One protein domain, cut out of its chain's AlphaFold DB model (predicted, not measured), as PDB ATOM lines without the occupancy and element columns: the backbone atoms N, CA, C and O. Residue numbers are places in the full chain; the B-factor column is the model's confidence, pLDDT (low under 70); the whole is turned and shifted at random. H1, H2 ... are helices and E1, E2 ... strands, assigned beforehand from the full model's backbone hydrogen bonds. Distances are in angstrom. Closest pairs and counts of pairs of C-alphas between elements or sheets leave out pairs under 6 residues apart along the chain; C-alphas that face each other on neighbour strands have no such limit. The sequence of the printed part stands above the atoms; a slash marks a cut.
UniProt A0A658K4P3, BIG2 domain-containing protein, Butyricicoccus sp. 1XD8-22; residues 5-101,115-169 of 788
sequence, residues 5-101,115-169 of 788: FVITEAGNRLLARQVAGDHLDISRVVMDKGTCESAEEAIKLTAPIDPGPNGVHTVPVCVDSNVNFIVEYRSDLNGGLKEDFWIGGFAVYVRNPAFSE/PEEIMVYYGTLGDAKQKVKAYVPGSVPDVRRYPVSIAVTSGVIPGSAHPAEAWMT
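This is residues 5 to 101 and 115 to 169 of the 788 residues of the protein "BIG2 domain-containing protein" of Butyricicoccus sp. 1XD8-22 (UniProt A0A658K4P3). One strongly twisted sheet curls round into a small open barrel, its strands passing round in neighbour pairs from E1 through E8, E7, E2, E3 and E5 to E10, with an open seam between E10 and E1. The short pair E6 and E9 lies across one end of the barrel, the small helices H1 and H2 sit outside the wall near E8 and E1, and E11 and E4 are short strands beside E2 and E5. The printed part has 152 residues, with two named helices and eleven named strands in the order E1, H1, E2, H2, E3, E4, E5, E6, E7, E8, E9, E10, E11; the class is mostly strand. The large sheet is branched and mixed, antiparallel but for the parallel pair E2 and E11, while E6 and E9 form a separate antiparallel sheet. The whole is compact, with a radius of gyration of the C-alphas of 15.6 A, and spans 46 by 39 by 33 A.

E1 is residues 5 to 7, beginning at C-alpha 5 (35.891, 27.118, 30.772), and H1 is residues 9 to 15, 9.9 A long. E2, the longest strand by residues, is residues 23 to 32 and measures 25.9 A, from C-alpha 23 (22.492, 35.209, 46.939) to C-alpha 32 (30.809, 35.383, 22.373). H2 is residues 39 to 43, E3 is residues 51 to 57 with 17.1 A, and E4 is residues 61 to 63. E5, residues 66 to 74, is 25.4 A long. E6 is residues 85 to 87 and runs on into E7, residues 89 to 95 and 20.6 A long, across a break of 1 residue at 71 degrees. E8, residues 117 to 125, is 23.4 A long and bends by 53 degrees at residue 120. E9 is residues 130 to 132, E10 is residues 143 to 151 with 26.2 A, and E11 is residues 157 to 160, ending at C-alpha 160 (17.455, 34.834, 39.356).

E1 is an edge strand, antiparallel to E8, with N 6 and O 122 at 3.0 A. On the other side of E8 is E7, antiparallel, with N 90 and O 123 at 2.8 A. E7 and E2 are antiparallel, with N 91 and O 30 at 2.8 A. On the other side of E2, the pairing is staggered: E11 is parallel beside residues 23 to 26, with N 24 and O 157 at 3.1 A, and E3 is antiparallel beside residues 29 to 32, with N 52 and O 31 at 2.7 A. E3 and E5 are antiparallel, with N 56 and O 72 at 2.8 A. E4 and E5 form a hairpin, with N 61 and O 68 at 2.9 A. E10, an edge strand on the other side of E5, is antiparallel to it, with N 73 and O 144 at 2.8 A. E1 and E10 are apart, but only just, at 8.0 A. E6 and E9 are antiparallel, with N 87 and O 130 at 2.8 A. H1 and H2 are on the same face of the branched sheet. The closest C-alphas of H1 and E8, those of Gly 11 and Val 120, are 3.8 A apart. H2 lies over E1 at a height over the sheet of 7.7 A, with the C-alphas of Val 6 and Ile 43 closest at 5.9 A. H1 and H2 are close but not clearly touching; their closest C-alphas, those of Glu 9 and Ile 43, are 5.6 A apart. In H1 and H2 every O i to N i+4 pair is within hydrogen-bond range.

The two C-alphas farthest apart, those of Val 19 and Gly 138, are 46.9 A apart. Residues 102 to 114 are not printed, and C-alphas 101 and 115 are 10.9 A apart across this cut, within the link from E7 to E8. Of the links that are printed whole, none is long. The mean pLDDT of the printed part is 83.9; it is under 70 at residues 21, 79, 100 to 101, 155 and 159 to 169.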
ATOM      1  N   PHE A   5      36.461  26.021  30.012       93.06
ATOM      2  CA  PHE A   5      35.891  27.118  30.772       93.06
ATOM      3  C   PHE A   5      36.804  27.531  31.912       93.06
ATOM      4  O   PHE A   5      37.644  26.752  32.365       93.06
ATOM      5  N   VAL A   6      36.595  28.750  32.392       93.00
ATOM      6  CA  VAL A   6      37.264  29.293  33.569       93.00
ATOM      7  C   VAL A   6      36.267  30.055  34.434       93.00
ATOM      8  O   VAL A   6      35.293  30.626  33.937       93.00
ATOM      9  N   ILE A   7      36.545  30.082  35.734       93.69
ATOM     10  CA  ILE A   7      36.023  31.122  36.616       93.69
ATOM     11  C   ILE A   7      36.961  32.317  36.471       93.69
ATOM     12  O   ILE A   7      38.178  32.161  36.578       93.69
ATOM     13  N   THR A   8      36.408  33.491  36.183       93.19
ATOM     14  CA  THR A   8      37.215  34.707  36.018       93.19
ATOM     15  C   THR A   8      37.835  35.116  37.353       93.19
ATOM     16  O   THR A   8      37.368  34.731  38.425       93.19
ATOM     17  N   GLU A   9      38.870  35.947  37.331       90.62
ATOM     18  CA  GLU A   9      39.498  36.461  38.546       90.62
ATOM     19  C   GLU A   9      38.499  37.265  39.397       90.62
ATOM     20  O   GLU A   9      38.431  37.103  40.617       90.62
ATOM     21  N   ALA A  10      37.664  38.081  38.746       87.06
ATOM     22  CA  ALA A  10      36.592  38.824  39.402       87.06
ATOM     23  C   ALA A  10      35.523  37.889  39.995       87.06
ATOM     24  O   ALA A  10      35.100  38.090  41.135       87.06
ATOM     25  N   GLY A  11      35.150  36.832  39.267       89.00
ATOM     26  CA  GLY A  11      34.238  35.796  39.738       89.00
ATOM     27  C   GLY A  11      34.793  35.028  40.929       89.00
ATOM     28  O   GLY A  11      34.104  34.864  41.927       89.00
ATOM     29  N   ASN A  12      36.065  34.639  40.890       88.19
ATOM     30  CA  ASN A  12      36.709  33.924  41.983       88.19
ATOM     31  C   ASN A  12      36.802  34.796  43.248       88.19
ATOM     32  O   ASN A  12      36.524  34.324  44.347       88.19
ATOM     33  N   ARG A  13      37.105  36.097  43.102       87.12
ATOM     34  CA  ARG A  13      37.055  37.069  44.212       87.12
ATOM     35  C   ARG A  13      35.652  37.242  44.793       87.12
ATOM     36  O   ARG A  13      35.522  37.507  45.986       87.12
ATOM     37  N   LEU A  14      34.608  37.164  43.969       86.62
ATOM     38  CA  LEU A  14      33.222  37.205  44.435       86.62
ATOM     39  C   LEU A  14      32.875  35.926  45.206       86.62
ATOM     40  O   LEU A  14      32.482  36.010  46.364       86.62
ATOM     41  N   LEU A  15      33.091  34.760  44.596       86.19
ATOM     42  CA  LEU A  15      32.761  33.453  45.172       86.19
ATOM     43  C   LEU A  15      33.519  33.181  46.479       86.19
ATOM     44  O   LEU A  15      32.940  32.651  47.421       86.19
ATOM     45  N   ALA A  16      34.782  33.610  46.588       82.81
ATOM     46  CA  ALA A  16      35.578  33.469  47.811       82.81
ATOM     47  C   ALA A  16      35.063  34.310  48.997       82.81
ATOM     48  O   ALA A  16      35.433  34.037  50.138       82.81
ATOM     49  N   ARG A  17      34.243  35.339  48.743       80.56
ATOM     50  CA  ARG A  17      33.644  36.200  49.777       80.56
ATOM     51  C   ARG A  17      32.240  35.755  50.197       80.56
ATOM     52  O   ARG A  17      31.740  36.287  51.181       80.56
ATOM     53  N   GLN A  18      31.628  34.804  49.487       79.81
ATOM     54  CA  GLN A  18      30.266  34.350  49.772       79.81
ATOM     55  C   GLN A  18      30.197  33.460  51.018       79.81
ATOM     56  O   GLN A  18      30.961  32.498  51.160       79.81
ATOM     57  N   VAL A  19      29.223  33.744  51.885       78.06
ATOM     58  CA  VAL A  19      28.882  32.952  53.075       78.06
ATOM     59  C   VAL A  19      27.507  32.287  52.933       78.06
ATOM     60  O   VAL A  19      26.736  32.581  52.020       78.06
ATOM     61  N   ALA A  20      27.190  31.339  53.820       74.12
ATOM     62  CA  ALA A  20      25.894  30.660  53.810       74.12
ATOM     63  C   ALA A  20      24.743  31.669  54.000       74.12
ATOM     64  O   ALA A  20      24.738  32.420  54.975       74.12
ATOM     65  N   GLY A  21      23.766  31.654  53.089       69.75
ATOM     66  CA  GLY A  21      22.655  32.610  53.037       69.75
ATOM     67  C   GLY A  21      22.809  33.724  51.995       69.75
ATOM     68  O   GLY A  21      21.810  34.363  51.676       69.75
ATOM     69  N   ASP A  22      24.002  33.925  51.425       78.62
ATOM     70  CA  ASP A  22      24.198  34.901  50.347       78.62
ATOM     71  C   ASP A  22      23.533  34.449  49.041       78.62
ATOM     72  O   ASP A  22      23.442  33.252  48.739       78.62
ATOM     73  N   HIS A  23      23.106  35.429  48.243       77.81
ATOM     74  CA  HIS A  23      22.492  35.209  46.939       77.81
ATOM     75  C   HIS A  23      23.530  35.245  45.809       77.81
ATOM     76  O   HIS A  23      24.352  36.159  45.722       77.81
ATOM     77  N   LEU A  24      23.478  34.256  44.910       84.75
ATOM     78  CA  LEU A  24      24.178  34.289  43.622       84.75
ATOM     79  C   LEU A  24      23.147  34.516  42.512       84.75
ATOM     80  O   LEU A  24      22.611  33.559  41.949       84.75
ATOM     81  N   ASP A  25      22.860  35.784  42.231       85.94
ATOM     82  CA  ASP A  25      21.833  36.178  41.267       85.94
ATOM     83  C   ASP A  25      22.415  36.277  39.859       85.94
ATOM     84  O   ASP A  25      23.089  37.254  39.524       85.94
ATOM     85  N   ILE A  26      22.141  35.279  39.016       88.06
ATOM     86  CA  ILE A  26      22.515  35.341  37.598       88.06
ATOM     87  C   ILE A  26      21.693  36.449  36.937       88.06
ATOM     88  O   ILE A  26      20.460  36.410  36.955       88.06
ATOM     89  N   SER A  27      22.384  37.449  36.388       85.81
ATOM     90  CA  SER A  27      21.764  38.649  35.826       85.81
ATOM     91  C   SER A  27      21.554  38.524  34.319       85.81
ATOM     92  O   SER A  27      20.481  38.850  33.815       85.81
ATOM     93  N   ARG A  28      22.546  37.985  33.593       88.88
ATOM     94  CA  ARG A  28      22.441  37.693  32.156       88.88
ATOM     95  C   ARG A  28      23.501  36.721  31.655       88.88
ATOM     96  O   ARG A  28      24.521  36.464  32.296       88.88
ATOM     97  N   VAL A  29      23.280  36.244  30.434       92.12
ATOM     98  CA  VAL A  29      24.238  35.446  29.666       92.12
ATOM     99  C   VAL A  29      24.442  36.077  28.295       92.12
ATOM    100  O   VAL A  29      23.476  36.474  27.646       92.12
ATOM    101  N   VAL A  30      25.687  36.142  27.826       93.06
ATOM    102  CA  VAL A  30      26.035  36.703  26.510       93.06
ATOM    103  C   VAL A  30      26.853  35.702  25.716       93.06
ATOM    104  O   VAL A  30      27.844  35.182  26.221       93.06
ATOM    105  N   MET A  31      26.444  35.423  24.478       94.19
ATOM    106  CA  MET A  31      27.239  34.606  23.559       94.19
ATOM    107  C   MET A  31      28.446  35.408  23.079       94.19
ATOM    108  O   MET A  31      28.327  36.597  22.828       94.19
ATOM    109  N   ASP A  32      29.593  34.770  22.905       94.06
ATOM    110  CA  ASP A  32      30.809  35.383  22.373       94.06
ATOM    111  C   ASP A  32      31.063  34.858  20.955       94.06
ATOM    112  O   ASP A  32      30.985  33.651  20.709       94.06
ATOM    113  N   LYS A  33      31.350  35.753  20.010       92.50
ATOM    114  CA  LYS A  33      31.766  35.419  18.639       92.50
ATOM    115  C   LYS A  33      33.274  35.187  18.543       92.50
ATOM    116  O   LYS A  33      33.746  34.548  17.591       92.50
ATOM    117  N   GLY A  34      34.026  35.713  19.506       88.25
ATOM    118  CA  GLY A  34      35.476  35.660  19.586       88.25
ATOM    119  C   GLY A  34      35.989  34.284  19.993       88.25
ATOM    120  O   GLY A  34      35.224  33.364  20.274       88.25
ATOM    121  N   THR A  35      37.309  34.135  20.000       85.94
ATOM    122  CA  THR A  35      37.962  32.949  20.556       85.94
ATOM    123  C   THR A  35      39.113  33.391  21.441       85.94
ATOM    124  O   THR A  35      39.876  34.270  21.055       85.94
ATOM    125  N   CYS A  36      39.237  32.775  22.614       85.38
ATOM    126  CA  CYS A  36      40.321  33.051  23.544       85.38
ATOM    127  C   CYS A  36      41.541  32.165  23.243       85.38
ATOM    128  O   CYS A  36      41.395  30.968  22.962       85.38
ATOM    129  N   GLU A  37      42.745  32.736  23.288       83.25
ATOM    130  CA  GLU A  37      43.969  32.022  22.913       83.25
ATOM    131  C   GLU A  37      44.443  31.070  24.018       83.25
ATOM    132  O   GLU A  37      44.895  29.963  23.708       83.25
ATOM    133  N   SER A  38      44.249  31.438  25.290       90.06
ATOM    134  CA  SER A  38      44.718  30.686  26.463       90.06
ATOM    135  C   SER A  38      43.758  30.749  27.664       90.06
ATOM    136  O   SER A  38      42.883  31.611  27.744       90.06
ATOM    137  N   ALA A  39      43.923  29.835  28.627       88.56
ATOM    138  CA  ALA A  39      43.152  29.865  29.873       88.56
ATOM    139  C   ALA A  39      43.555  31.059  30.759       88.56
ATOM    140  O   ALA A  39      42.717  31.641  31.446       88.56
ATOM    141  N   GLU A  40      44.831  31.450  30.715       91.12
ATOM    142  CA  GLU A  40      45.397  32.572  31.462       91.12
ATOM    143  C   GLU A  40      44.803  33.921  31.036       91.12
ATOM    144  O   GLU A  40      44.605  34.802  31.875       91.12
ATOM    145  N   GLU A  41      44.505  34.085  29.748       90.31
ATOM    146  CA  GLU A  41      43.786  35.251  29.229       90.31
ATOM    147  C   GLU A  41      42.303  35.197  29.584       90.31
ATOM    148  O   GLU A  41      41.753  36.194  30.047       90.31
ATOM    149  N   ALA A  42      41.674  34.024  29.447       90.19
ATOM    150  CA  ALA A  42      40.259  33.835  29.752       90.19
ATOM    151  C   ALA A  42      39.919  34.200  31.210       90.19
ATOM    152  O   ALA A  42      38.872  34.790  31.471       90.19
ATOM    153  N   ILE A  43      40.806  33.883  32.165       91.88
ATOM    154  CA  ILE A  43      40.613  34.197  33.594       91.88
ATOM    155  C   ILE A  43      40.558  35.711  33.836       91.88
ATOM    156  O   ILE A  43      39.855  36.159  34.740       91.88
ATOM    157  N   LYS A  44      41.267  36.511  33.035       92.06
ATOM    158  CA  LYS A  44      41.360  37.970  33.209       92.06
ATOM    159  C   LYS A  44      40.225  38.734  32.535       92.06
ATOM    160  O   LYS A  44      40.136  39.949  32.700       92.06
ATOM    161  N   LEU A  45      39.377  38.054  31.763       91.94
ATOM    162  CA  LEU A  45      38.277  38.705  31.070       91.94
ATOM    163  C   LEU A  45      37.264  39.267  32.080       91.94
ATOM    164  O   LEU A  45      36.876  38.607  33.045       91.94
ATOM    165  N   THR A  46      36.801  40.483  31.807       90.31
ATOM    166  CA  THR A  46      35.668  41.148  32.480       90.31
ATOM    167  C   THR A  46      34.465  41.300  31.539       90.31
ATOM    168  O   THR A  46      33.348  41.562  31.987       90.31
ATOM    169  N   ALA A  47      34.675  41.064  30.239       91.50
ATOM    170  CA  ALA A  47      33.658  41.005  29.197       91.50
ATOM    171  C   ALA A  47      34.019  39.971  28.105       91.50
ATOM    172  O   ALA A  47      35.192  39.605  27.996       91.50
ATOM    173  N   PRO A  48      33.042  39.492  27.304       92.06
ATOM    174  CA  PRO A  48      33.304  38.688  26.111       92.06
ATOM    175  C   PRO A  48      34.271  39.376  25.142       92.06
ATOM    176  O   PRO A  48      34.297  40.603  25.063       92.06
ATOM    177  N   ILE A  49      35.010  38.584  24.364       92.50
ATOM    178  CA  ILE A  49      36.032  39.073  23.426       92.50
ATOM    179  C   ILE A  49      35.392  39.816  22.247       92.50
ATOM    180  O   ILE A  49      35.821  40.910  21.894       92.50
ATOM    181  N   ASP A  50      34.362  39.228  21.640       93.44
ATOM    182  CA  ASP A  50      33.534  39.835  20.596       93.44
ATOM    183  C   ASP A  50      32.057  39.558  20.934       93.44
ATOM    184  O   ASP A  50      31.495  38.530  20.526       93.44
ATOM    185  N   PRO A  51      31.426  40.427  21.749       91.25
ATOM    186  CA  PRO A  51      30.082  40.209  22.262       91.25
ATOM    187  C   PRO A  51      29.058  39.947  21.150       91.25
ATOM    188  O   PRO A  51      28.819  40.744  20.239       91.25
ATOM    189  N   GLY A  52      28.424  38.787  21.241       87.75
ATOM    190  CA  GLY A  52      27.308  38.362  20.419       87.75
ATOM    191  C   GLY A  52      25.955  38.607  21.093       87.75
ATOM    192  O   GLY A  52      25.842  39.387  22.038       87.75
ATOM    193  N   PRO A  53      24.889  37.970  20.584       88.00
ATOM    194  CA  PRO A  53      23.550  38.128  21.134       88.00
ATOM    195  C   PRO A  53      23.424  37.526  22.542       88.00
ATOM    196  O   PRO A  53      24.148  36.599  22.918       88.00
ATOM    197  N   ASN A  54      22.450  38.026  23.304       88.94
ATOM    198  CA  ASN A  54      22.141  37.502  24.631       88.94
ATOM    199  C   ASN A  54      21.636  36.052  24.550       88.94
ATOM    200  O   ASN A  54      20.870  35.685  23.655       88.94
ATOM    201  N   GLY A  55      22.084  35.236  25.500       86.81
ATOM    202  CA  GLY A  55      21.541  33.914  25.779       86.81
ATOM    203  C   GLY A  55      20.526  33.958  26.916       86.81
ATOM    204  O   GLY A  55      20.352  34.969  27.592       86.81
ATOM    205  N   VAL A  56      19.886  32.824  27.148       88.19
ATOM    206  CA  VAL A  56      19.049  32.561  28.320       88.19
ATOM    207  C   VAL A  56      19.674  31.440  29.145       88.19
ATOM    208  O   VAL A  56      20.631  30.793  28.719       88.19
ATOM    209  N   HIS A  57      19.148  31.194  30.339       87.56
ATOM    210  CA  HIS A  57      19.535  30.040  31.137       87.56
ATOM    211  C   HIS A  57      18.326  29.409  31.823       87.56
ATOM    212  O   HIS A  57      17.302  30.056  32.038       87.56
ATOM    213  N   THR A  58      18.432  28.130  32.174       85.62
ATOM    214  CA  THR A  58      17.438  27.478  33.037       85.62
ATOM    215  C   THR A  58      17.530  28.012  34.464       85.62
ATOM    216  O   THR A  58      18.567  28.549  34.861       85.62
ATOM    217  N   VAL A  59      16.474  27.809  35.257       82.38
ATOM    218  CA  VAL A  59      16.497  28.094  36.701       82.38
ATOM    219  C   VAL A  59      17.704  27.382  37.332       82.38
ATOM    220  O   VAL A  59      17.807  26.159  37.180       82.38
ATOM    221  N   PRO A  60      18.635  28.107  37.978       83.06
ATOM    222  CA  PRO A  60      19.796  27.482  38.590       83.06
ATOM    223  C   PRO A  60      19.407  26.654  39.809       83.06
ATOM    224  O   PRO A  60      18.601  27.079  40.634       83.06
ATOM    225  N   VAL A  61      19.988  25.461  39.924       84.00
ATOM    226  CA  VAL A  61      19.726  24.525  41.021       84.00
ATOM    227  C   VAL A  61      21.020  24.281  41.780       84.00
ATOM    228  O   VAL A  61      22.024  23.867  41.196       84.00
ATOM    229  N   CYS A  62      20.996  24.520  43.089       81.25
ATOM    230  CA  CYS A  62      22.110  24.196  43.971       81.25
ATOM    231  C   CYS A  62      22.016  22.725  44.390       81.25
ATOM    232  O   CYS A  62      21.003  22.296  44.946       81.25
ATOM    233  N   VAL A  63      23.062  21.952  44.101       81.69
ATOM    234  CA  VAL A  63      23.221  20.569  44.566       81.69
ATOM    235  C   VAL A  63      24.581  20.477  45.250       81.69
ATOM    236  O   VAL A  63      25.609  20.771  44.638       81.69
ATOM    237  N   ASP A  64      24.572  20.102  46.529       81.44
ATOM    238  CA  ASP A  64      25.723  20.085  47.439       81.44
ATOM    239  C   ASP A  64      26.424  21.452  47.587       81.44
ATOM    240  O   ASP A  64      26.093  22.252  48.460       81.44
ATOM    241  N   SER A  65      27.434  21.710  46.757       83.81
ATOM    242  CA  SER A  65      28.241  22.942  46.717       83.81
ATOM    243  C   SER A  65      28.496  23.385  45.274       83.81
ATOM    244  O   SER A  65      29.495  24.029  44.979       83.81
ATOM    245  N   ASN A  66      27.598  23.008  44.357       86.56
ATOM    246  CA  ASN A  66      27.643  23.406  42.956       86.56
ATOM    247  C   ASN A  66      26.300  23.995  42.518       86.56
ATOM    248  O   ASN A  66      25.250  23.360  42.655       86.56
ATOM    249  N   VAL A  67      26.346  25.186  41.924       87.50
ATOM    250  CA  VAL A  67      25.211  25.794  41.227       87.50
ATOM    251  C   VAL A  67      25.219  25.298  39.787       87.50
ATOM    252  O   VAL A  67      26.145  25.586  39.028       87.50
ATOM    253  N   ASN A  68      24.190  24.533  39.419       90.00
ATOM    254  CA  ASN A  68      24.061  23.905  38.109       90.00
ATOM    255  C   ASN A  68      22.921  24.537  37.310       90.00
ATOM    256  O   ASN A  68      21.807  24.694  37.810       90.00
ATOM    257  N   PHE A  69      23.185  24.861  36.049       91.19
ATOM    258  CA  PHE A  69      22.185  25.361  35.105       91.19
ATOM    259  C   PHE A  69      22.621  25.089  33.669       91.19
ATOM    260  O   PHE A  69      23.760  24.717  33.396       91.19
ATOM    261  N   ILE A  70      21.697  25.255  32.729       91.88
ATOM    262  CA  ILE A  70      21.987  25.181  31.302       91.88
ATOM    263  C   ILE A  70      21.927  26.595  30.752       91.88
ATOM    264  O   ILE A  70      20.885  27.238  30.844       91.88
ATOM    265  N   VAL A  71      23.022  27.045  30.150       92.94
ATOM    266  CA  VAL A  71      23.021  28.194  29.247       92.94
ATOM    267  C   VAL A  71      22.433  27.749  27.915       92.94
ATOM    268  O   VAL A  71      22.861  26.745  27.349       92.94
ATOM    269  N   GLU A  72      21.466  28.493  27.399       92.19
ATOM    270  CA  GLU A  72      20.815  28.222  26.126       92.19
ATOM    271  C   GLU A  72      20.843  29.458  25.223       92.19
ATOM    272  O   GLU A  72      20.533  30.570  25.637       92.19
ATOM    273  N   TYR A  73      21.176  29.261  23.952       91.50
ATOM    274  CA  TYR A  73      20.910  30.230  22.899       91.50
ATOM    275  C   TYR A  73      19.852  29.666  21.957       91.50
ATOM    276  O   TYR A  73      19.984  28.526  21.507       91.50
ATOM    277  N   ARG A  74      18.835  30.463  21.614       89.38
ATOM    278  CA  ARG A  74      17.893  30.137  20.539       89.38
ATOM    279  C   ARG A  74      17.879  31.249  19.507       89.38
ATOM    280  O   ARG A  74      17.809  32.426  19.852       89.38
ATOM    281  N   SER A  75      17.885  30.865  18.235       88.62
ATOM    282  CA  SER A  75      17.870  31.820  17.123       88.62
ATOM    283  C   SER A  75      16.628  32.724  17.093       88.62
ATOM    284  O   SER A  75      16.690  33.775  16.473       88.62
ATOM    285  N   ASP A  76      15.519  32.373  17.755       83.56
ATOM    286  CA  ASP A  76      14.280  33.164  17.790       83.56
ATOM    287  C   ASP A  76      14.188  34.174  18.950       83.56
ATOM    288  O   ASP A  76      13.219  34.932  19.024       83.56
ATOM    289  N   LEU A  77      15.193  34.233  19.832       80.00
ATOM    290  CA  LEU A  77      15.238  35.205  20.931       80.00
ATOM    291  C   LEU A  77      15.330  36.653  20.417       80.00
ATOM    292  O   LEU A  77      15.866  36.915  19.340       80.00
ATOM    293  N   ASN A  78      14.801  37.602  21.202       72.06
ATOM    294  CA  ASN A  78      14.905  39.055  20.985       72.06
ATOM    295  C   ASN A  78      14.509  39.529  19.567       72.06
ATOM    296  O   ASN A  78      15.143  40.408  18.985       72.06
ATOM    297  N   GLY A  79      13.443  38.952  19.002       69.94
ATOM    298  CA  GLY A  79      12.951  39.301  17.662       69.94
ATOM    299  C   GLY A  79      13.628  38.535  16.519       69.94
ATOM    300  O   GLY A  79      13.434  38.886  15.350       69.94
ATOM    301  N   GLY A  80      14.393  37.492  16.847       78.88
ATOM    302  CA  GLY A  80      15.035  36.589  15.904       78.88
ATOM    303  C   GLY A  80      16.370  37.105  15.380       78.88
ATOM    304  O   GLY A  80      16.484  38.255  14.946       78.88
ATOM    305  N   LEU A  81      17.366  36.223  15.369       85.44
ATOM    306  CA  LEU A  81      18.687  36.447  14.805       85.44
ATOM    307  C   LEU A  81      18.572  36.855  13.330       85.44
ATOM    308  O   LEU A  81      17.976  36.138  12.528       85.44
ATOM    309  N   LYS A  82      19.146  38.008  12.974       84.12
ATOM    310  CA  LYS A  82      18.993  38.608  11.638       84.12
ATOM    311  C   LYS A  82      19.950  38.044  10.593       84.12
ATOM    312  O   LYS A  82      19.603  37.995   9.418       84.12
ATOM    313  N   GLU A  83      21.123  37.603  11.022       87.75
ATOM    314  CA  GLU A  83      22.184  37.078  10.167       87.75
ATOM    315  C   GLU A  83      22.878  35.896  10.845       87.75
ATOM    316  O   GLU A  83      22.885  35.788  12.069       87.75
ATOM    317  N   ASP A  84      23.443  34.989  10.051       90.81
ATOM    318  CA  ASP A  84      24.199  33.860  10.585       90.81
ATOM    319  C   ASP A  84      25.373  34.364  11.440       90.81
ATOM    320  O   ASP A  84      26.134  35.227  11.003       90.81
ATOM    321  N   PHE A  85      25.593  33.767  12.612       91.00
ATOM    322  CA  PHE A  85      26.799  34.032  13.401       91.00
ATOM    323  C   PHE A  85      27.414  32.742  13.940       91.00
ATOM    324  O   PHE A  85      26.794  31.677  13.945       91.00
ATOM    325  N   TRP A  86      28.672  32.836  14.360       93.25
ATOM    326  CA  TRP A  86      29.422  31.730  14.938       93.25
ATOM    327  C   TRP A  86      29.624  31.982  16.426       93.25
ATOM    328  O   TRP A  86      30.226  32.984  16.794       93.25
ATOM    329  N   ILE A  87      29.147  31.069  17.268       94.19
ATOM    330  CA  ILE A  87      29.423  31.075  18.704       94.19
ATOM    331  C   ILE A  87      30.831  30.512  18.903       94.19
ATOM    332  O   ILE A  87      31.082  29.354  18.564       94.19
ATOM    333  N   GLY A  88      31.740  31.324  19.431       92.19
ATOM    334  CA  GLY A  88      33.064  30.912  19.897       92.19
ATOM    335  C   GLY A  88      33.173  30.786  21.421       92.19
ATOM    336  O   GLY A  88      34.104  30.148  21.909       92.19
ATOM    337  N   GLY A  89      32.195  31.291  22.176       94.00
ATOM    338  CA  GLY A  89      32.109  31.130  23.628       94.00
ATOM    339  C   GLY A  89      30.832  31.720  24.223       94.00
ATOM    340  O   GLY A  89      29.900  32.058  23.495       94.00
ATOM    341  N   PHE A  90      30.774  31.840  25.546       95.44
ATOM    342  CA  PHE A  90      29.726  32.557  26.269       95.44
ATOM    343  C   PHE A  90      30.216  33.022  27.645       95.44
ATOM    344  O   PHE A  90      31.047  32.374  28.283       95.44
ATOM    345  N   ALA A  91      29.655  34.132  28.112       95.25
ATOM    346  CA  ALA A  91      29.901  34.727  29.417       95.25
ATOM    347  C   ALA A  91      28.643  34.670  30.286       95.25
ATOM    348  O   ALA A  91      27.551  34.993  29.813       95.25
ATOM    349  N   VAL A  92      28.803  34.315  31.561       94.62
ATOM    350  CA  VAL A  92      27.741  34.384  32.573       94.62
ATOM    351  C   VAL A  92      28.046  35.514  33.546       94.62
ATOM    352  O   VAL A  92      29.130  35.556  34.138       94.62
ATOM    353  N   TYR A  93      27.067  36.394  33.726       93.06
ATOM    354  CA  TYR A  93      27.122  37.528  34.636       93.06
ATOM    355  C   TYR A  93      26.228  37.304  35.846       93.06
ATOM    356  O   TYR A  93      25.165  36.686  35.747       93.06
ATOM    357  N   VAL A  94      26.663  37.834  36.983       90.75
ATOM    358  CA  VAL A  94      25.866  37.894  38.206       90.75
ATOM    359  C   VAL A  94      25.808  39.325  38.719       90.75
ATOM    360  O   VAL A  94      26.731  40.109  38.481       90.75
ATOM    361  N   ARG A  95      24.743  39.657  39.449       86.38
ATOM    362  CA  ARG A  95      24.609  40.968  40.084       86.38
ATOM    363  C   ARG A  95      25.712  41.164  41.120       86.38
ATOM    364  O   ARG A  95      25.986  40.269  41.920       86.38
ATOM    365  N   ASN A  96      26.343  42.332  41.111       85.38
ATOM    366  CA  ASN A  96      27.336  42.674  42.113       85.38
ATOM    367  C   ASN A  96      26.631  43.109  43.411       85.38
ATOM    368  O   ASN A  96      25.980  44.153  43.417       85.38
ATOM    369  N   PRO A  97      26.764  42.370  44.525       76.12
ATOM    370  CA  PRO A  97      26.114  42.740  45.783       76.12
ATOM    371  C   PRO A  97      26.672  44.037  46.389       76.12
ATOM    372  O   PRO A  97      26.034  44.629  47.252       76.12
ATOM    373  N   ALA A  98      27.855  44.486  45.953       75.50
ATOM    374  CA  ALA A  98      28.438  45.754  46.383       75.50
ATOM    375  C   ALA A  98      27.898  46.972  45.606       75.50
ATOM    376  O   ALA A  98      28.228  48.102  45.960       75.50
ATOM    377  N   PHE A  99      27.098  46.766  44.553       75.62
ATOM    378  CA  PHE A  99      26.521  47.853  43.762       75.62
ATOM    379  C   PHE A  99      25.250  48.408  44.420       75.62
ATOM    380  O   PHE A  99      24.322  47.661  44.735       75.62
ATOM    381  N   SER A 100      25.182  49.730  44.587       66.44
ATOM    382  CA  SER A 100      24.006  50.452  45.086       66.44
ATOM    383  C   SER A 100      23.726  51.654  44.185       66.44
ATOM    384  O   SER A 100      24.608  52.471  43.922       66.44
ATOM    385  N   GLU A 101      22.490  51.744  43.699       61.41
ATOM    386  CA  GLU A 101      22.046  52.794  42.785       61.41
ATOM    387  C   GLU A 101      22.026  54.157  43.508       61.41
ATOM    388  O   GLU A 101      21.362  54.313  44.532       61.41
ATOM    389  N   PRO A 115      31.225  47.742  39.419       77.56
ATOM    390  CA  PRO A 115      30.361  47.440  38.288       77.56
ATOM    391  C   PRO A 115      29.041  46.856  38.790       77.56
ATOM    392  O   PRO A 115      29.036  46.075  39.743       77.56
ATOM    393  N   GLU A 116      27.934  47.184  38.126       81.88
ATOM    394  CA  GLU A 116      26.606  46.632  38.437       81.88
ATOM    395  C   GLU A 116      26.580  45.096  38.353       81.88
ATOM    396  O   GLU A 116      25.924  44.417  39.150       81.88
ATOM    397  N   GLU A 117      27.352  44.534  37.421       88.31
ATOM    398  CA  GLU A 117      27.434  43.101  37.160       88.31
ATOM    399  C   GLU A 117      28.887  42.619  37.111       88.31
ATOM    400  O   GLU A 117      29.778  43.296  36.597       88.31
ATOM    401  N   ILE A 118      29.123  41.397  37.586       90.44
ATOM    402  CA  ILE A 118      30.425  40.729  37.527       90.44
ATOM    403  C   ILE A 118      30.313  39.527  36.590       90.44
ATOM    404  O   ILE A 118      29.465  38.657  36.784       90.44
ATOM    405  N   MET A 119      31.196  39.438  35.592       93.69
ATOM    406  CA  MET A 119      31.334  38.222  34.788       93.69
ATOM    407  C   MET A 119      32.011  37.146  35.631       93.69
ATOM    408  O   MET A 119      33.178  37.304  35.974       93.69
ATOM    409  N   VAL A 120      31.309  36.066  35.968       93.44
ATOM    410  CA  VAL A 120      31.824  35.015  36.865       93.44
ATOM    411  C   VAL A 120      32.402  33.836  36.096       93.44
ATOM    412  O   VAL A 120      33.395  33.250  36.521       93.44
ATOM    413  N   TYR A 121      31.797  33.488  34.964       94.88
ATOM    414  CA  TYR A 121      32.138  32.293  34.200       94.88
ATOM    415  C   TYR A 121      32.304  32.645  32.727       94.88
ATOM    416  O   TYR A 121      31.437  33.303  32.148       94.88
ATOM    417  N   TYR A 122      33.380  32.154  32.117       95.50
ATOM    418  CA  TYR A 122      33.595  32.241  30.677       95.50
ATOM    419  C   TYR A 122      33.849  30.846  30.105       95.50
ATOM    420  O   TYR A 122      34.812  30.172  30.476       95.50
ATOM    421  N   GLY A 123      32.963  30.406  29.212       93.69
ATOM    422  CA  GLY A 123      33.105  29.173  28.447       93.69
ATOM    423  C   GLY A 123      33.563  29.485  27.029       93.69
ATOM    424  O   GLY A 123      32.990  30.350  26.376       93.69
ATOM    425  N   THR A 124      34.560  28.770  26.517       92.50
ATOM    426  CA  THR A 124      35.039  28.918  25.141       92.50
ATOM    427  C   THR A 124      35.021  27.594  24.389       92.50
ATOM    428  O   THR A 124      35.341  26.527  24.919       92.50
ATOM    429  N   LEU A 125      34.638  27.679  23.118       91.56
ATOM    430  CA  LEU A 125      34.608  26.579  22.165       91.56
ATOM    431  C   LEU A 125      35.890  26.511  21.322       91.56
ATOM    432  O   LEU A 125      35.949  25.721  20.381       91.56
ATOM    433  N   GLY A 126      36.917  27.308  21.635       86.94
ATOM    434  CA  GLY A 126      38.181  27.314  20.903       86.94
ATOM    435  C   GLY A 126      37.985  27.459  19.390       86.94
ATOM    436  O   GLY A 126      37.186  28.270  18.914       86.94
ATOM    437  N   ASP A 127      38.690  26.625  18.626       86.75
ATOM    438  CA  ASP A 127      38.566  26.569  17.163       86.75
ATOM    439  C   ASP A 127      37.266  25.874  16.697       86.75
ATOM    440  O   ASP A 127      36.882  25.965  15.532       86.75
ATOM    441  N   ALA A 128      36.543  25.206  17.603       89.38
ATOM    442  CA  ALA A 128      35.305  24.478  17.329       89.38
ATOM    443  C   ALA A 128      34.063  25.383  17.428       89.38
ATOM    444  O   ALA A 128      33.065  25.030  18.069       89.38
ATOM    445  N   LYS A 129      34.110  26.553  16.777       91.12
ATOM    446  CA  LYS A 129      32.978  27.488  16.750       91.12
ATOM    447  C   LYS A 129      31.713  26.816  16.211       91.12
ATOM    448  O   LYS A 129      31.756  26.024  15.269       91.12
ATOM    449  N   GLN A 130      30.560  27.182  16.761       92.88
ATOM    450  CA  GLN A 130      29.265  26.641  16.348       92.88
ATOM    451  C   GLN A 130      28.474  27.670  15.548       92.88
ATOM    452  O   GLN A 130      28.109  28.722  16.064       92.88
ATOM    453  N   LYS A 131      28.183  27.358  14.281       93.69
ATOM    454  CA  LYS A 131      27.345  28.210  13.433       93.69
ATOM    455  C   LYS A 131      25.884  28.130  13.866       93.69
ATOM    456  O   LYS A 131      25.340  27.026  13.934       93.69
ATOM    457  N   VAL A 132      25.258  29.288  14.045       91.88
ATOM    458  CA  VAL A 132      23.815  29.444  14.232       91.88
ATOM    459  C   VAL A 132      23.243  30.240  13.066       91.88
ATOM    460  O   VAL A 132      23.802  31.265  12.672       91.88
ATOM    461  N   LYS A 133      22.163  29.733  12.469       89.88
ATOM    462  CA  LYS A 133      21.529  30.366  11.305       89.88
ATOM    463  C   LYS A 133      20.558  31.469  11.706       89.88
ATOM    464  O   LYS A 133      19.871  31.325  12.716       89.88
ATOM    465  N   ALA A 134      20.450  32.502  10.868       88.44
ATOM    466  CA  ALA A 134      19.419  33.530  10.987       88.44
ATOM    467  C   ALA A 134      18.018  32.905  11.112       88.44
ATOM    468  O   ALA A 134      17.689  31.934  10.422       88.44
ATOM    469  N   TYR A 135      17.188  33.462  11.992       87.94
ATOM    470  CA  TYR A 135      15.849  32.949  12.245       87.94
ATOM    471  C   TYR A 135      14.851  33.463  11.211       87.94
ATOM    472  O   TYR A 135      14.685  34.667  11.017       87.94
ATOM    473  N   VAL A 136      14.135  32.530  10.585       85.12
ATOM    474  CA  VAL A 136      13.010  32.833   9.700       85.12
ATOM    475  C   VAL A 136      11.712  32.648  10.496       85.12
ATOM    476  O   VAL A 136      11.474  31.538  10.982       85.12
ATOM    477  N   PRO A 137      10.854  33.676  10.637       76.31
ATOM    478  CA  PRO A 137       9.585  33.550  11.353       76.31
ATOM    479  C   PRO A 137       8.748  32.364  10.847       76.31
ATOM    480  O   PRO A 137       8.479  32.254   9.653       76.31
ATOM    481  N   GLY A 138       8.355  31.463  11.753       75.12
ATOM    482  CA  GLY A 138       7.597  30.245  11.427       75.12
ATOM    483  C   GLY A 138       8.448  29.005  11.116       75.12
ATOM    484  O   GLY A 138       7.891  27.934  10.880       75.12
ATOM    485  N   SER A 139       9.779  29.117  11.137       79.44
ATOM    486  CA  SER A 139      10.700  27.973  11.075       79.44
ATOM    487  C   SER A 139      11.060  27.451  12.473       79.44
ATOM    488  O   SER A 139      10.838  28.123  13.476       79.44
ATOM    489  N   VAL A 140      11.605  26.233  12.557       83.69
ATOM    490  CA  VAL A 140      12.116  25.692  13.828       83.69
ATOM    491  C   VAL A 140      13.402  26.449  14.199       83.69
ATOM    492  O   VAL A 140      14.319  26.468  13.376       83.69
ATOM    493  N   PRO A 141      13.501  27.053  15.398       86.56
ATOM    494  CA  PRO A 141      14.696  27.788  15.797       86.56
ATOM    495  C   PRO A 141      15.895  26.852  15.998       86.56
ATOM    496  O   PRO A 141      15.754  25.741  16.509       86.56
ATOM    497  N   ASP A 142      17.090  27.310  15.625       88.25
ATOM    498  CA  ASP A 142      18.356  26.669  15.997       88.25
ATOM    499  C   ASP A 142      18.623  26.929  17.489       88.25
ATOM    500  O   ASP A 142      18.537  28.075  17.943       88.25
ATOM    501  N   VAL A 143      18.889  25.863  18.249       90.88
ATOM    502  CA  VAL A 143      19.028  25.883  19.711       90.88
ATOM    503  C   VAL A 143      20.372  25.284  20.116       90.88
ATOM    504  O   VAL A 143      20.710  24.169  19.715       90.88
ATOM    505  N   ARG A 144      21.121  25.998  20.960       93.25
ATOM    506  CA  ARG A 144      22.419  25.581  21.510       93.25
ATOM    507  C   ARG A 144      22.364  25.586  23.022       93.25
ATOM    508  O   ARG A 144      21.861  26.536  23.602       93.25
ATOM    509  N   ARG A 145      22.857  24.518  23.646       93.75
ATOM    510  CA  ARG A 145      22.804  24.314  25.097       93.75
ATOM    511  C   ARG A 145      24.179  23.959  25.627       93.75
ATOM    512  O   ARG A 145      24.810  23.038  25.112       93.75
ATOM    513  N   TYR A 146      24.589  24.647  26.681       93.50
ATOM    514  CA  TYR A 146      25.863  24.459  27.352       93.50
ATOM    515  C   TYR A 146      25.597  24.249  28.848       93.50
ATOM    516  O   TYR A 146      25.082  25.156  29.506       93.50
ATOM    517  N   PRO A 147      25.869  23.054  29.397       92.25
ATOM    518  CA  PRO A 147      25.743  22.826  30.829       92.25
ATOM    519  C   PRO A 147      26.833  23.605  31.571       92.25
ATOM    520  O   PRO A 147      28.001  23.561  31.189       92.25
ATOM    521  N   VAL A 148      26.443  24.294  32.639       92.31
ATOM    522  CA  VAL A 148      27.327  25.081  33.499       92.31
ATOM    523  C   VAL A 148      27.210  24.573  34.931       92.31
ATOM    524  O   VAL A 148      26.112  24.297  35.420       92.31
ATOM    525  N   SER A 149      28.361  24.450  35.589       89.94
ATOM    526  CA  SER A 149      28.482  24.097  36.999       89.94
ATOM    527  C   SER A 149      29.505  25.029  37.642       89.94
ATOM    528  O   SER A 149      30.637  25.125  37.159       89.94
ATOM    529  N   ILE A 150      29.094  25.751  38.683       89.06
ATOM    530  CA  ILE A 150      29.939  26.695  39.422       89.06
ATOM    531  C   ILE A 150      30.030  26.214  40.868       89.06
ATOM    532  O   ILE A 150      29.005  26.099  41.538       89.06
ATOM    533  N   ALA A 151      31.247  25.952  41.344       86.00
ATOM    534  CA  ALA A 151      31.486  25.593  42.737       86.00
ATOM    535  C   ALA A 151      31.321  26.823  43.647       86.00
ATOM    536  O   ALA A 151      31.887  27.880  43.367       86.00
ATOM    537  N   VAL A 152      30.556  26.675  44.727       82.88
ATOM    538  CA  VAL A 152      30.215  27.733  45.693       82.88
ATOM    539  C   VAL A 152      30.343  27.220  47.132       82.88
ATOM    540  O   VAL A 152      30.386  26.013  47.365       82.88
ATOM    541  N   THR A 153      30.376  28.117  48.119       78.62
ATOM    542  CA  THR A 153      30.317  27.742  49.543       78.62
ATOM    543  C   THR A 153      28.982  27.051  49.873       78.62
ATOM    544  O   THR A 153      27.929  27.420  49.351       78.62
ATOM    545  N   SER A 154      29.000  26.047  50.757       70.88
ATOM    546  CA  SER A 154      27.777  25.351  51.188       70.88
ATOM    547  C   SER A 154      26.779  26.331  51.826       70.88
ATOM    548  O   SER A 154      27.134  27.062  52.749       70.88
ATOM    549  N   GLY A 155      25.537  26.347  51.328       62.12
ATOM    550  CA  GLY A 155      24.462  27.218  51.823       62.12
ATOM    551  C   GLY A 155      24.221  28.511  51.031       62.12
ATOM    552  O   GLY A 155      23.371  29.295  51.444       62.12
ATOM    553  N   VAL A 156      24.921  28.747  49.914       77.94
ATOM    554  CA  VAL A 156      24.595  29.838  48.969       77.94
ATOM    555  C   VAL A 156      23.249  29.565  48.290       77.94
ATOM    556  O   VAL A 156      22.996  28.451  47.815       77.94
ATOM    557  N   ILE A 157      22.392  30.585  48.233       74.88
ATOM    558  CA  ILE A 157      21.068  30.516  47.613       74.88
ATOM    559  C   ILE A 157      21.202  31.004  46.162       74.88
ATOM    560  O   ILE A 157      21.489  32.180  45.935       74.88
ATOM    561  N   PRO A 158      21.020  30.143  45.144       72.06
ATOM    562  CA  PRO A 158      20.948  30.623  43.774       72.06
ATOM    563  C   PRO A 158      19.654  31.417  43.599       72.06
ATOM    564  O   PRO A 158      18.568  30.920  43.906       72.06
ATOM    565  N   GLY A 159      19.765  32.638  43.091       62.50
ATOM    566  CA  GLY A 159      18.616  33.436  42.693       62.50
ATOM    567  C   GLY A 159      18.668  33.776  41.209       62.50
ATOM    568  O   GLY A 159      19.672  33.584  40.517       62.50
ATOM    569  N   SER A 160      17.541  34.242  40.686       58.97
ATOM    570  CA  SER A 160      17.455  34.834  39.356       58.97
ATOM    571  C   SER A 160      16.979  36.264  39.535       58.97
ATOM    572  O   SER A 160      15.830  36.460  39.933       58.97
ATOM    573  N   ALA A 161      17.822  37.250  39.222       53.56
ATOM    574  CA  ALA A 161      17.380  38.647  39.193       53.56
ATOM    575  C   ALA A 161      16.251  38.843  38.160       53.56
ATOM    576  O   ALA A 161      15.373  39.679  38.348       53.56
ATOM    577  N   HIS A 162      16.225  37.993  37.125       51.09
ATOM    578  CA  HIS A 162      15.144  37.883  36.153       51.09
ATOM    579  C   HIS A 162      14.919  36.400  35.796       51.09
ATOM    580  O   HIS A 162      15.753  35.820  35.095       51.09
ATOM    581  N   PRO A 163      13.853  35.727  36.274       41.03
ATOM    582  CA  PRO A 163      13.540  34.383  35.803       41.03
ATOM    583  C   PRO A 163      13.258  34.413  34.296       41.03
ATOM    584  O   PRO A 163      12.713  35.381  33.766       41.03
ATOM    585  N   ALA A 164      13.656  33.344  33.605       42.28
ATOM    586  CA  ALA A 164      13.432  33.140  32.181       42.28
ATOM    587  C   ALA A 164      11.929  33.028  31.867       42.28
ATOM    588  O   ALA A 164      11.397  31.932  31.701       42.28
ATOM    589  N   GLU A 165      11.243  34.162  31.773       44.19
ATOM    590  CA  GLU A 165       9.908  34.247  31.201       44.19
ATOM    591  C   GLU A 165      10.034  34.699  29.748       44.19
ATOM    592  O   GLU A 165      10.610  35.739  29.422       44.19
ATOM    593  N   ALA A 166       9.543  33.849  28.847       41.19
ATOM    594  CA  ALA A 166       9.354  34.192  27.452       41.19
ATOM    595  C   ALA A 166       8.533  35.482  27.396       41.19
ATOM    596  O   ALA A 166       7.398  35.513  27.869       41.19
ATOM    597  N   TRP A 167       9.135  36.546  26.869       44.00
ATOM    598  CA  TRP A 167       8.528  37.866  26.861       44.00
ATOM    599  C   TRP A 167       7.176  37.785  26.155       44.00
ATOM    600  O   TRP A 167       7.089  37.458  24.969       44.00
ATOM    601  N   MET A 168       6.138  38.063  26.939       46.81
ATOM    602  CA  MET A 168       4.794  38.391  26.495       46.81
ATOM    603  C   MET A 168       4.884  39.349  25.305       46.81
ATOM    604  O   MET A 168       5.646  40.320  25.326       46.81
ATOM    605  N   THR A 169       4.133  39.072  24.241       50.47
ATOM    606  CA  THR A 169       4.059  39.997  23.107       50.47
ATOM    607  C   THR A 169       3.485  41.341  23.576       50.47
ATOM    608  O   THR A 169       2.845  41.423  24.625       50.47
TER     609      THR A 169